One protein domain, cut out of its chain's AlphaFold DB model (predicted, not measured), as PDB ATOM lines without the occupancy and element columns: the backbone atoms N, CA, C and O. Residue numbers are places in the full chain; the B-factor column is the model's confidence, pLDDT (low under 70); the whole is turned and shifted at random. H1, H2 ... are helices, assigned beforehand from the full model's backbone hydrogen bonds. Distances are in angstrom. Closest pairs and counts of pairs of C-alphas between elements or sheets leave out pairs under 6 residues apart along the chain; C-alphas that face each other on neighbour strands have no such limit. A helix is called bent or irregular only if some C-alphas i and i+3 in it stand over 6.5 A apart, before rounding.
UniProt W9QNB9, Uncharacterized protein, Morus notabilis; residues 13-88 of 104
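This is residues 13 to 88 of the 104 residues of an uncharacterized protein of Morus notabilis (UniProt W9QNB9). Four helices are strung out loosely along the longest axis, H1 and H4 at opposite ends, with H1 and H2 making an L-shaped corner. The long loop from H3 to H4 folds back on itself, and residues 49 to 54 stick out. The printed part has 76 residues, with H1, H2, H3 and H4 in that order, no named strand, and class all helix. It is loose, with a radius of gyration of the C-alphas of 14.9 A and spans of 40 by 25 by 16 A.

Find C-alpha 13 at (15.346, 28.663, 344.634); from there H1, residues 13 to 25, runs 19.0 A. It is only just irregular: C-alphas 21 and 24 are 6.6 A apart. Next come H2, residues 30 to 37, and H3, residues 45 to 49. H4, residues 74 to 87, runs 20.1 A to C-alpha 87 at (-10.223, 41.720, 354.831).

H1, with residues 22 to 25 alone, only just touches H2, with 3 pairs of C-alphas within 8 A; the closest, Cys 25 and Cys 33, are 6.2 A apart. Their lines are about perpendicular, at 77 degrees. H3 and H4 are apart. Every O i to N i+4 pair is within hydrogen-bond range in H2, H3 and H4, but 5 of 9 in H1.

The printed part has no cut. Look along residues 50 to 73 for the long link. Residues 23 to 55, 60 and 63 to 65 have pLDDT under 70.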
ATOM      1  N   PRO A  13      15.359  29.546 345.804       78.62
ATOM      2  CA  PRO A  13      15.346  28.663 344.634       78.62
ATOM      3  C   PRO A  13      14.977  29.399 343.339       78.62
ATOM      4  O   PRO A  13      15.577  29.134 342.302       78.62
ATOM      5  N   LEU A  14      14.054  30.367 343.388       73.50
ATOM      6  CA  LEU A  14      13.733  31.186 342.218       73.50
ATOM      7  C   LEU A  14      14.918  32.075 341.819       73.50
ATOM      8  O   LEU A  14      15.204  32.207 340.635       73.50
ATOM      9  N   ALA A  15      15.644  32.641 342.786       81.31
ATOM     10  CA  ALA A  15      16.861  33.404 342.515       81.31
ATOM     11  C   ALA A  15      17.959  32.546 341.860       81.31
ATOM     12  O   ALA A  15      18.630  33.021 340.945       81.31
ATOM     13  N   ALA A  16      18.114  31.291 342.293       83.00
ATOM     14  CA  ALA A  16      19.098  30.353 341.752       83.00
ATOM     15  C   ALA A  16      18.813  29.942 340.296       83.00
ATOM     16  O   ALA A  16      19.748  29.715 339.534       83.00
ATOM     17  N   GLU A  17      17.546  29.890 339.885       81.62
ATOM     18  CA  GLU A  17      17.193  29.696 338.473       81.62
ATOM     19  C   GLU A  17      17.304  31.000 337.678       81.62
ATOM     20  O   GLU A  17      17.853  31.026 336.576       81.62
ATOM     21  N   LEU A  18      16.841  32.109 338.256       75.31
ATOM     22  CA  LEU A  18      16.802  33.398 337.577       75.31
ATOM     23  C   LEU A  18      18.207  33.933 337.265       75.31
ATOM     24  O   LEU A  18      18.397  34.523 336.207       75.31
ATOM     25  N   VAL A  19      19.206  33.683 338.121       81.38
ATOM     26  CA  VAL A  19      20.599  34.099 337.859       81.38
ATOM     27  C   VAL A  19      21.154  33.494 336.565       81.38
ATOM     28  O   VAL A  19      21.856  34.177 335.832       81.38
ATOM     29  N   ARG A  20      20.744  32.269 336.203       78.44
ATOM     30  CA  ARG A  20      21.183  31.601 334.963       78.44
ATOM     31  C   ARG A  20      20.669  32.298 333.705       78.44
ATOM     32  O   ARG A  20      21.290  32.207 332.653       78.44
ATOM     33  N   VAL A  21      19.517  32.960 333.814       73.44
ATOM     34  CA  VAL A  21      18.895  33.741 332.735       73.44
ATOM     35  C   VAL A  21      19.400  35.190 332.760       73.44
ATOM     36  O   VAL A  21      19.574  35.803 331.712       73.44
ATOM     37  N   LEU A  22      19.672  35.728 333.954       70.00
ATOM     38  CA  LEU A  22      20.120  37.106 334.168       70.00
ATOM     39  C   LEU A  22      21.626  37.329 333.959       70.00
ATOM     40  O   LEU A  22      22.038  38.485 333.902       70.00
ATOM     41  N   ASP A  23      22.443  36.286 333.802       67.81
ATOM     42  CA  ASP A  23      23.874  36.427 333.476       67.81
ATOM     43  C   ASP A  23      24.102  37.190 332.156       67.81
ATOM     44  O   ASP A  23      25.051  37.963 332.035       67.81
ATOM     45  N   GLY A  24      23.187  37.069 331.184       66.06
ATOM     46  CA  GLY A  24      23.208  37.865 329.947       66.06
ATOM     47  C   GLY A  24      22.782  39.329 330.129       66.06
ATOM     48  O   GLY A  24      22.871  40.126 329.199       66.06
ATOM     49  N   CYS A  25      22.318  39.692 331.324       65.56
ATOM     50  CA  CYS A  25      21.754  40.994 331.652       65.56
ATOM     51  C   CYS A  25      22.696  41.851 332.500       65.56
ATOM     52  O   CYS A  25      22.231  42.807 333.102       65.56
ATOM     53  N   ILE A  26      23.990  41.529 332.593       60.25
ATOM     54  CA  ILE A  26      24.956  42.310 333.386       60.25
ATOM     55  C   ILE A  26      25.136  43.740 332.839       60.25
ATOM     56  O   ILE A  26      25.312  44.673 333.624       60.25
ATOM     57  N   ASP A  27      25.007  43.931 331.521       58.88
ATOM     58  CA  ASP A  27      25.117  45.248 330.872       58.88
ATOM     59  C   ASP A  27      23.787  46.016 330.814       58.88
ATOM     60  O   ASP A  27      23.760  47.248 330.722       58.88
ATOM     61  N   GLN A  28      22.659  45.308 330.903       57.09
ATOM     62  CA  GLN A  28      21.358  45.937 331.078       57.09
ATOM     63  C   GLN A  28      21.102  46.138 332.572       57.09
ATOM     64  O   GLN A  28      21.469  45.328 333.412       57.09
ATOM     65  N   LYS A  29      20.444  47.226 332.977       62.28
ATOM     66  CA  LYS A  29      20.005  47.318 334.380       62.28
ATOM     67  C   LYS A  29      19.150  46.079 334.667       62.28
ATOM     68  O   LYS A  29      18.194  45.868 333.934       62.28
ATOM     69  N   ILE A  30      19.440  45.318 335.731       64.88
ATOM     70  CA  ILE A  30      18.665  44.127 336.174       64.88
ATOM     71  C   ILE A  30      17.150  44.368 336.079       64.88
ATOM     72  O   ILE A  30      16.372  43.496 335.714       64.88
ATOM     73  N   GLN A  31      16.741  45.600 336.370       59.56
ATOM     74  CA  GLN A  31      15.388  46.106 336.214       59.56
ATOM     75  C   GLN A  31      14.779  45.930 334.805       59.56
ATOM     76  O   GLN A  31      13.612  45.583 334.706       59.56
ATOM     77  N   GLY A  32      15.524  46.220 333.737       62.59
ATOM     78  CA  GLY A  32      15.082  46.081 332.348       62.59
ATOM     79  C   GLY A  32      14.838  44.622 331.986       62.59
ATOM     80  O   GLY A  32      13.715  44.277 331.638       62.59
ATOM     81  N   CYS A  33      15.834  43.760 332.209       67.38
ATOM     82  CA  CYS A  33      15.685  42.323 331.969       67.38
ATOM     83  C   CYS A  33      14.552  41.702 332.785       67.38
ATOM     84  O   CYS A  33      13.786  40.895 332.272       67.38
ATOM     85  N   LEU A  34      14.402  42.095 334.053       65.12
ATOM     86  CA  LEU A  34      13.305  41.591 334.867       65.12
ATOM     87  C   LEU A  34      11.943  42.089 334.364       65.12
ATOM     88  O   LEU A  34      10.980  41.334 334.388       65.12
ATOM     89  N   CYS A  35      11.846  43.336 333.894       62.28
ATOM     90  CA  CYS A  35      10.617  43.842 333.286       62.28
ATOM     91  C   CYS A  35      10.252  43.102 331.993       62.28
ATOM     92  O   CYS A  35       9.063  42.918 331.756       62.28
ATOM     93  N   GLU A  36      11.234  42.700 331.180       58.75
ATOM     94  CA  GLU A  36      11.010  41.910 329.958       58.75
ATOM     95  C   GLU A  36      10.614  40.463 330.273       58.75
ATOM     96  O   GLU A  36       9.708  39.923 329.647       58.75
ATOM     97  N   LEU A  37      11.238  39.849 331.284       57.03
ATOM     98  CA  LEU A  37      10.934  38.478 331.710       57.03
ATOM     99  C   LEU A  37       9.612  38.359 332.484       57.03
ATOM    100  O   LEU A  37       8.987  37.302 332.458       57.03
ATOM    101  N   LEU A  38       9.203  39.409 333.199       58.47
ATOM    102  CA  LEU A  38       8.026  39.403 334.079       58.47
ATOM    103  C   LEU A  38       6.863  40.277 333.573       58.47
ATOM    104  O   LEU A  38       5.927  40.507 334.336       58.47
ATOM    105  N   ASP A  39       6.944  40.782 332.336       54.50
ATOM    106  CA  ASP A  39       5.960  41.646 331.655       54.50
ATOM    107  C   ASP A  39       5.202  42.611 332.591       54.50
ATOM    108  O   ASP A  39       3.974  42.671 332.671       54.50
ATOM    109  N   ILE A  40       5.964  43.396 333.356       59.78
ATOM    110  CA  ILE A  40       5.403  44.336 334.342       59.78
ATOM    111  C   ILE A  40       4.791  45.568 333.637       59.78
ATOM    112  O   ILE A  40       4.131  46.391 334.267       59.78
ATOM    113  N   ARG A  41       5.009  45.730 332.322       52.25
ATOM    114  CA  ARG A  41       4.588  46.905 331.536       52.25
ATOM    115  C   ARG A  41       3.216  46.779 330.862       52.25
ATOM    116  O   ARG A  41       2.844  47.690 330.128       52.25
ATOM    117  N   GLY A  42       2.456  45.728 331.151       64.81
ATOM    118  CA  GLY A  42       1.093  45.546 330.650       64.81
ATOM    119  C   GLY A  42       0.135  45.127 331.758       64.81
ATOM    120  O   GLY A  42      -0.260  45.943 332.597       64.81
ATOM    121  N   ASN A  43      -0.226  43.844 331.751       65.12
ATOM    122  CA  ASN A  43      -1.090  43.238 332.752       65.12
ATOM    123  C   ASN A  43      -0.248  42.575 333.861       65.12
ATOM    124  O   ASN A  43       0.109  41.398 333.750       65.12
ATOM    125  N   PRO A  44       0.024  43.272 334.982       64.69
ATOM    126  CA  PRO A  44       0.807  42.705 336.074       64.69
ATOM    127  C   PRO A  44       0.036  41.609 336.821       64.69
ATOM    128  O   PRO A  44       0.611  40.946 337.677       64.69
ATOM    129  N   TYR A  45      -1.264  41.426 336.550       66.06
ATOM    130  CA  TYR A  45      -2.125  40.511 337.293       66.06
ATOM    131  C   TYR A  45      -1.605  39.078 337.216       66.06
ATOM    132  O   TYR A  45      -1.599  38.396 338.230       66.06
ATOM    133  N   GLY A  46      -1.068  38.642 336.072       64.19
ATOM    134  CA  GLY A  46      -0.465  37.309 335.942       64.19
ATOM    135  C   GLY A  46       0.669  37.065 336.945       64.19
ATOM    136  O   GLY A  46       0.710  36.016 337.582       64.19
ATOM    137  N   LEU A  47       1.533  38.062 337.153       64.25
ATOM    138  CA  LEU A  47       2.630  38.009 338.120       64.25
ATOM    139  C   LEU A  47       2.139  38.177 339.564       64.25
ATOM    140  O   LEU A  47       2.565  37.460 340.463       64.25
ATOM    141  N   LEU A  48       1.229  39.125 339.785       66.88
ATOM    142  CA  LEU A  48       0.658  39.436 341.096       66.88
ATOM    143  C   LEU A  48      -0.238  38.305 341.630       66.88
ATOM    144  O   LEU A  48      -0.415  38.180 342.835       66.88
ATOM    145  N   VAL A  49      -0.795  37.474 340.754       66.44
ATOM    146  CA  VAL A  49      -1.658  36.336 341.106       66.44
ATOM    147  C   VAL A  49      -0.878  35.026 341.167       66.44
ATOM    148  O   VAL A  49      -1.388  34.059 341.736       66.44
ATOM    149  N   ALA A  50       0.344  34.975 340.615       64.81
ATOM    150  CA  ALA A  50       1.201  33.792 340.607       64.81
ATOM    151  C   ALA A  50       1.607  33.412 342.036       64.81
ATOM    152  O   ALA A  50       2.650  33.803 342.549       64.81
ATOM    153  N   HIS A  51       0.706  32.675 342.681       58.59
ATOM    154  CA  HIS A  51       0.801  32.064 343.993       58.59
ATOM    155  C   HIS A  51       1.678  32.836 344.989       58.59
ATOM    156  O   HIS A  51       2.687  32.325 345.482       58.59
ATOM    157  N   LEU A  52       1.278  34.066 345.324       61.34
ATOM    158  CA  LEU A  52       1.965  34.808 346.371       61.34
ATOM    159  C   LEU A  52       1.760  34.103 347.715       61.34
ATOM    160  O   LEU A  52       0.674  34.089 348.286       61.34
ATOM    161  N   VAL A  53       2.840  33.509 348.215       64.56
ATOM    162  CA  VAL A  53       2.952  32.974 349.581       64.56
ATOM    163  C   VAL A  53       3.219  34.107 350.589       64.56
ATOM    164  O   VAL A  53       3.294  33.868 351.791       64.56
ATOM    165  N   ALA A  54       3.379  35.345 350.103       67.81
ATOM    166  CA  ALA A  54       3.699  36.528 350.891       67.81
ATOM    167  C   ALA A  54       2.669  37.653 350.660       67.81
ATOM    168  O   ALA A  54       2.173  37.803 349.543       67.81
ATOM    169  N   PRO A  55       2.360  38.473 351.681       69.81
ATOM    170  CA  PRO A  55       1.434  39.590 351.535       69.81
ATOM    171  C   PRO A  55       1.976  40.656 350.580       69.81
ATOM    172  O   PRO A  55       3.182  40.906 350.523       69.81
ATOM    173  N   LEU A  56       1.074  41.346 349.882       74.69
ATOM    174  CA  LEU A  56       1.431  42.535 349.114       74.69
ATOM    175  C   LEU A  56       1.923  43.642 350.062       74.69
ATOM    176  O   LEU A  56       1.178  44.073 350.937       74.69
ATOM    177  N   VAL A  57       3.157  44.119 349.863       74.00
ATOM    178  CA  VAL A  57       3.776  45.154 350.714       74.00
ATOM    179  C   VAL A  57       3.638  46.551 350.108       74.00
ATOM    180  O   VAL A  57       3.302  47.501 350.813       74.00
ATOM    181  N   SER A  58       3.878  46.703 348.804       73.75
ATOM    182  CA  SER A  58       3.748  47.993 348.123       73.75
ATOM    183  C   SER A  58       3.415  47.838 346.639       73.75
ATOM    184  O   SER A  58       3.876  46.918 345.968       73.75
ATOM    185  N   LEU A  59       2.601  48.769 346.134       73.44
ATOM    186  CA  LEU A  59       2.371  48.996 344.709       73.44
ATOM    187  C   LEU A  59       2.623  50.469 344.410       73.44
ATOM    188  O   LEU A  59       2.030  51.356 345.022       73.44
ATOM    189  N   HIS A  60       3.480  50.730 343.440       69.56
ATOM    190  CA  HIS A  60       3.798  52.056 342.929       69.56
ATOM    191  C   HIS A  60       3.710  52.036 341.398       69.56
ATOM    192  O   HIS A  60       3.603  50.983 340.776       69.56
ATOM    193  N   HIS A  61       3.675  53.216 340.777       72.06
ATOM    194  CA  HIS A  61       3.552  53.371 339.318       72.06
ATOM    195  C   HIS A  61       2.294  52.759 338.670       72.06
ATOM    196  O   HIS A  61       2.289  52.475 337.474       72.06
ATOM    197  N   LEU A  62       1.180  52.709 339.406       70.56
ATOM    198  CA  LEU A  62      -0.158  52.318 338.917       70.56
ATOM    199  C   LEU A  62      -0.639  53.081 337.672       70.56
ATOM    200  O   LEU A  62      -1.622  52.692 337.048       70.56
ATOM    201  N   HIS A  63       0.027  54.184 337.315       67.25
ATOM    202  CA  HIS A  63      -0.302  54.950 336.121       67.25
ATOM    203  C   HIS A  63       0.050  54.228 334.812       67.25
ATOM    204  O   HIS A  63      -0.618  54.467 333.808       67.25
ATOM    205  N   TYR A  64       1.049  53.342 334.846       66.69
ATOM    206  CA  TYR A  64       1.543  52.590 333.689       66.69
ATOM    207  C   TYR A  64       0.968  51.171 333.587       66.69
ATOM    208  O   TYR A  64       1.299  50.463 332.646       66.69
ATOM    209  N   LEU A  65       0.140  50.755 334.550       69.88
ATOM    210  CA  LEU A  65      -0.463  49.424 334.595       69.88
ATOM    211  C   LEU A  65      -1.886  49.466 334.034       69.88
ATOM    212  O   LEU A  65      -2.608  50.457 334.231       69.88
ATOM    213  N   GLU A  66      -2.301  48.372 333.395       70.19
ATOM    214  CA  GLU A  66      -3.717  48.126 333.129       70.19
ATOM    215  C   GLU A  66      -4.522  48.089 334.437       70.19
ATOM    216  O   GLU A  66      -4.013  47.798 335.526       70.19
ATOM    217  N   LEU A  67      -5.806  48.428 334.339       71.62
ATOM    218  CA  LEU A  67      -6.706  48.400 335.485       71.62
ATOM    219  C   LEU A  67      -6.900  46.954 335.959       71.62
ATOM    220  O   LEU A  67      -7.368  46.111 335.201       71.62
ATOM    221  N   LEU A  68      -6.623  46.697 337.242       74.62
ATOM    222  CA  LEU A  68      -6.857  45.390 337.883       74.62
ATOM    223  C   LEU A  68      -8.329  44.954 337.800       74.62
ATOM    224  O   LEU A  68      -8.634  43.766 337.786       74.62
ATOM    225  N   PHE A  69      -9.243  45.926 337.761       81.81
ATOM    226  CA  PHE A  69     -10.672  45.710 337.596       81.81
ATOM    227  C   PHE A  69     -11.135  46.454 336.335       81.81
ATOM    228  O   PHE A  69     -11.303  47.674 336.392       81.81
ATOM    229  N   PRO A  70     -11.377  45.750 335.211       78.12
ATOM    230  CA  PRO A  70     -11.680  46.378 333.920       78.12
ATOM    231  C   PRO A  70     -12.911  47.295 333.932       78.12
ATOM    232  O   PRO A  70     -13.040  48.178 333.093       78.12
ATOM    233  N   THR A  71     -13.826  47.086 334.880       85.38
ATOM    234  CA  THR A  71     -15.092  47.821 334.993       85.38
ATOM    235  C   THR A  71     -15.036  49.017 335.948       85.38
ATOM    236  O   THR A  71     -16.059  49.668 336.144       85.38
ATOM    237  N   LEU A  72     -13.904  49.273 336.610       85.12
ATOM    238  CA  LEU A  72     -13.776  50.307 337.642       85.12
ATOM    239  C   LEU A  72     -12.798  51.402 337.222       85.12
ATOM    240  O   LEU A  72     -11.842  51.153 336.493       85.12
ATOM    241  N   THR A  73     -12.978  52.615 337.750       87.75
ATOM    242  CA  THR A  73     -11.957  53.659 337.601       87.75
ATOM    243  C   THR A  73     -10.678  53.267 338.350       87.75
ATOM    244  O   THR A  73     -10.675  52.378 339.207       87.75
ATOM    245  N   ARG A  74      -9.559  53.944 338.063       82.69
ATOM    246  CA  ARG A  74      -8.279  53.671 338.738       82.69
ATOM    247  C   ARG A  74      -8.366  53.843 340.257       82.69
ATOM    248  O   ARG A  74      -7.825  53.024 340.993       82.69
ATOM    249  N   ILE A  75      -9.055  54.882 340.725       86.81
ATOM    250  CA  ILE A  75      -9.212  55.153 342.159       86.81
ATOM    251  C   ILE A  75     -10.157  54.138 342.801       86.81
ATOM    252  O   ILE A  75      -9.842  53.603 343.862       86.81
ATOM    253  N   ASP A  76     -11.259  53.790 342.136       87.81
ATOM    254  CA  ASP A  76     -12.194  52.783 342.651       87.81
ATOM    255  C   ASP A  76     -11.552  51.397 342.716       87.81
ATOM    256  O   ASP A  76     -11.750  50.657 343.679       87.81
ATOM    257  N   SER A  77     -10.709  51.072 341.735       86.19
ATOM    258  CA  SER A  77      -9.896  49.854 341.728       86.19
ATOM    259  C   SER A  77      -8.957  49.796 342.932       86.19
ATOM    260  O   SER A  77      -8.855  48.758 343.584       86.19
ATOM    261  N   LEU A  78      -8.305  50.914 343.266       86.25
ATOM    262  CA  LEU A  78      -7.429  51.012 344.433       86.25
ATOM    263  C   LEU A  78      -8.195  50.924 345.749       86.25
ATOM    264  O   LEU A  78      -7.761  50.222 346.659       86.25
ATOM    265  N   ASN A  79      -9.348  51.584 345.848       88.00
ATOM    266  CA  ASN A  79     -10.207  51.494 347.026       88.00
ATOM    267  C   ASN A  79     -10.713  50.061 347.233       88.00
ATOM    268  O   ASN A  79     -10.704  49.561 348.359       88.00
ATOM    269  N   LYS A  80     -11.081  49.368 346.150       88.06
ATOM    270  CA  LYS A  80     -11.483  47.959 346.188       88.06
ATOM    271  C   LYS A  80     -10.331  47.045 346.602       88.06
ATOM    272  O   LYS A  80     -10.525  46.190 347.463       88.06
ATOM    273  N   LEU A  81      -9.132  47.263 346.063       86.25
ATOM    274  CA  LEU A  81      -7.932  46.517 346.450       86.25
ATOM    275  C   LEU A  81      -7.570  46.749 347.924       86.25
ATOM    276  O   LEU A  81      -7.275  45.801 348.644       86.25
ATOM    277  N   LYS A  82      -7.654  47.996 348.399       88.25
ATOM    278  CA  LYS A  82      -7.434  48.355 349.804       88.25
ATOM    279  C   LYS A  82      -8.452  47.677 350.720       88.25
ATOM    280  O   LYS A  82      -8.080  47.148 351.762       88.25
ATOM    281  N   SER A  83      -9.727  47.664 350.331       88.94
ATOM    282  CA  SER A  83     -10.779  46.970 351.076       88.94
ATOM    283  C   SER A  83     -10.519  45.460 351.151       88.94
ATOM    284  O   SER A  83     -10.611  44.892 352.237       88.94
ATOM    285  N   ALA A  84     -10.112  44.830 350.044       87.06
ATOM    286  CA  ALA A  84      -9.715  43.421 350.023       87.06
ATOM    287  C   ALA A  84      -8.508  43.143 350.932       87.06
ATOM    288  O   ALA A  84      -8.534  42.190 351.703       87.06
ATOM    289  N   HIS A  85      -7.500  44.017 350.909       87.12
ATOM    290  CA  HIS A  85      -6.321  43.902 351.765       87.12
ATOM    291  C   HIS A  85      -6.652  43.992 353.260       87.12
ATOM    292  O   HIS A  85      -6.072  43.273 354.067       87.12
ATOM    293  N   HIS A  86      -7.604  44.850 353.642       88.56
ATOM    294  CA  HIS A  86      -8.075  44.921 355.026       88.56
ATOM    295  C   HIS A  86      -8.847  43.669 355.465       88.56
ATOM    296  O   HIS A  86      -8.863  43.373 356.656       88.56
ATOM    297  N   MET A  87      -9.488  42.953 354.534       89.50
ATOM    298  CA  MET A  87     -10.223  41.720 354.831       89.50
ATOM    299  C   MET A  87      -9.301  40.498 354.910       89.50
ATOM    300  O   MET A  87      -9.408  39.718 355.851       89.50
ATOM    301  N   ASP A  88      -8.396  40.339 353.944       84.88
ATOM    302  CA  ASP A  88      -7.406  39.261 353.920       84.88
ATOM    303  C   ASP A  88      -6.103  39.748 353.255       84.88
ATOM    304  O   ASP A  88      -5.950  39.684 352.026       84.88
TER     305      ASP A  88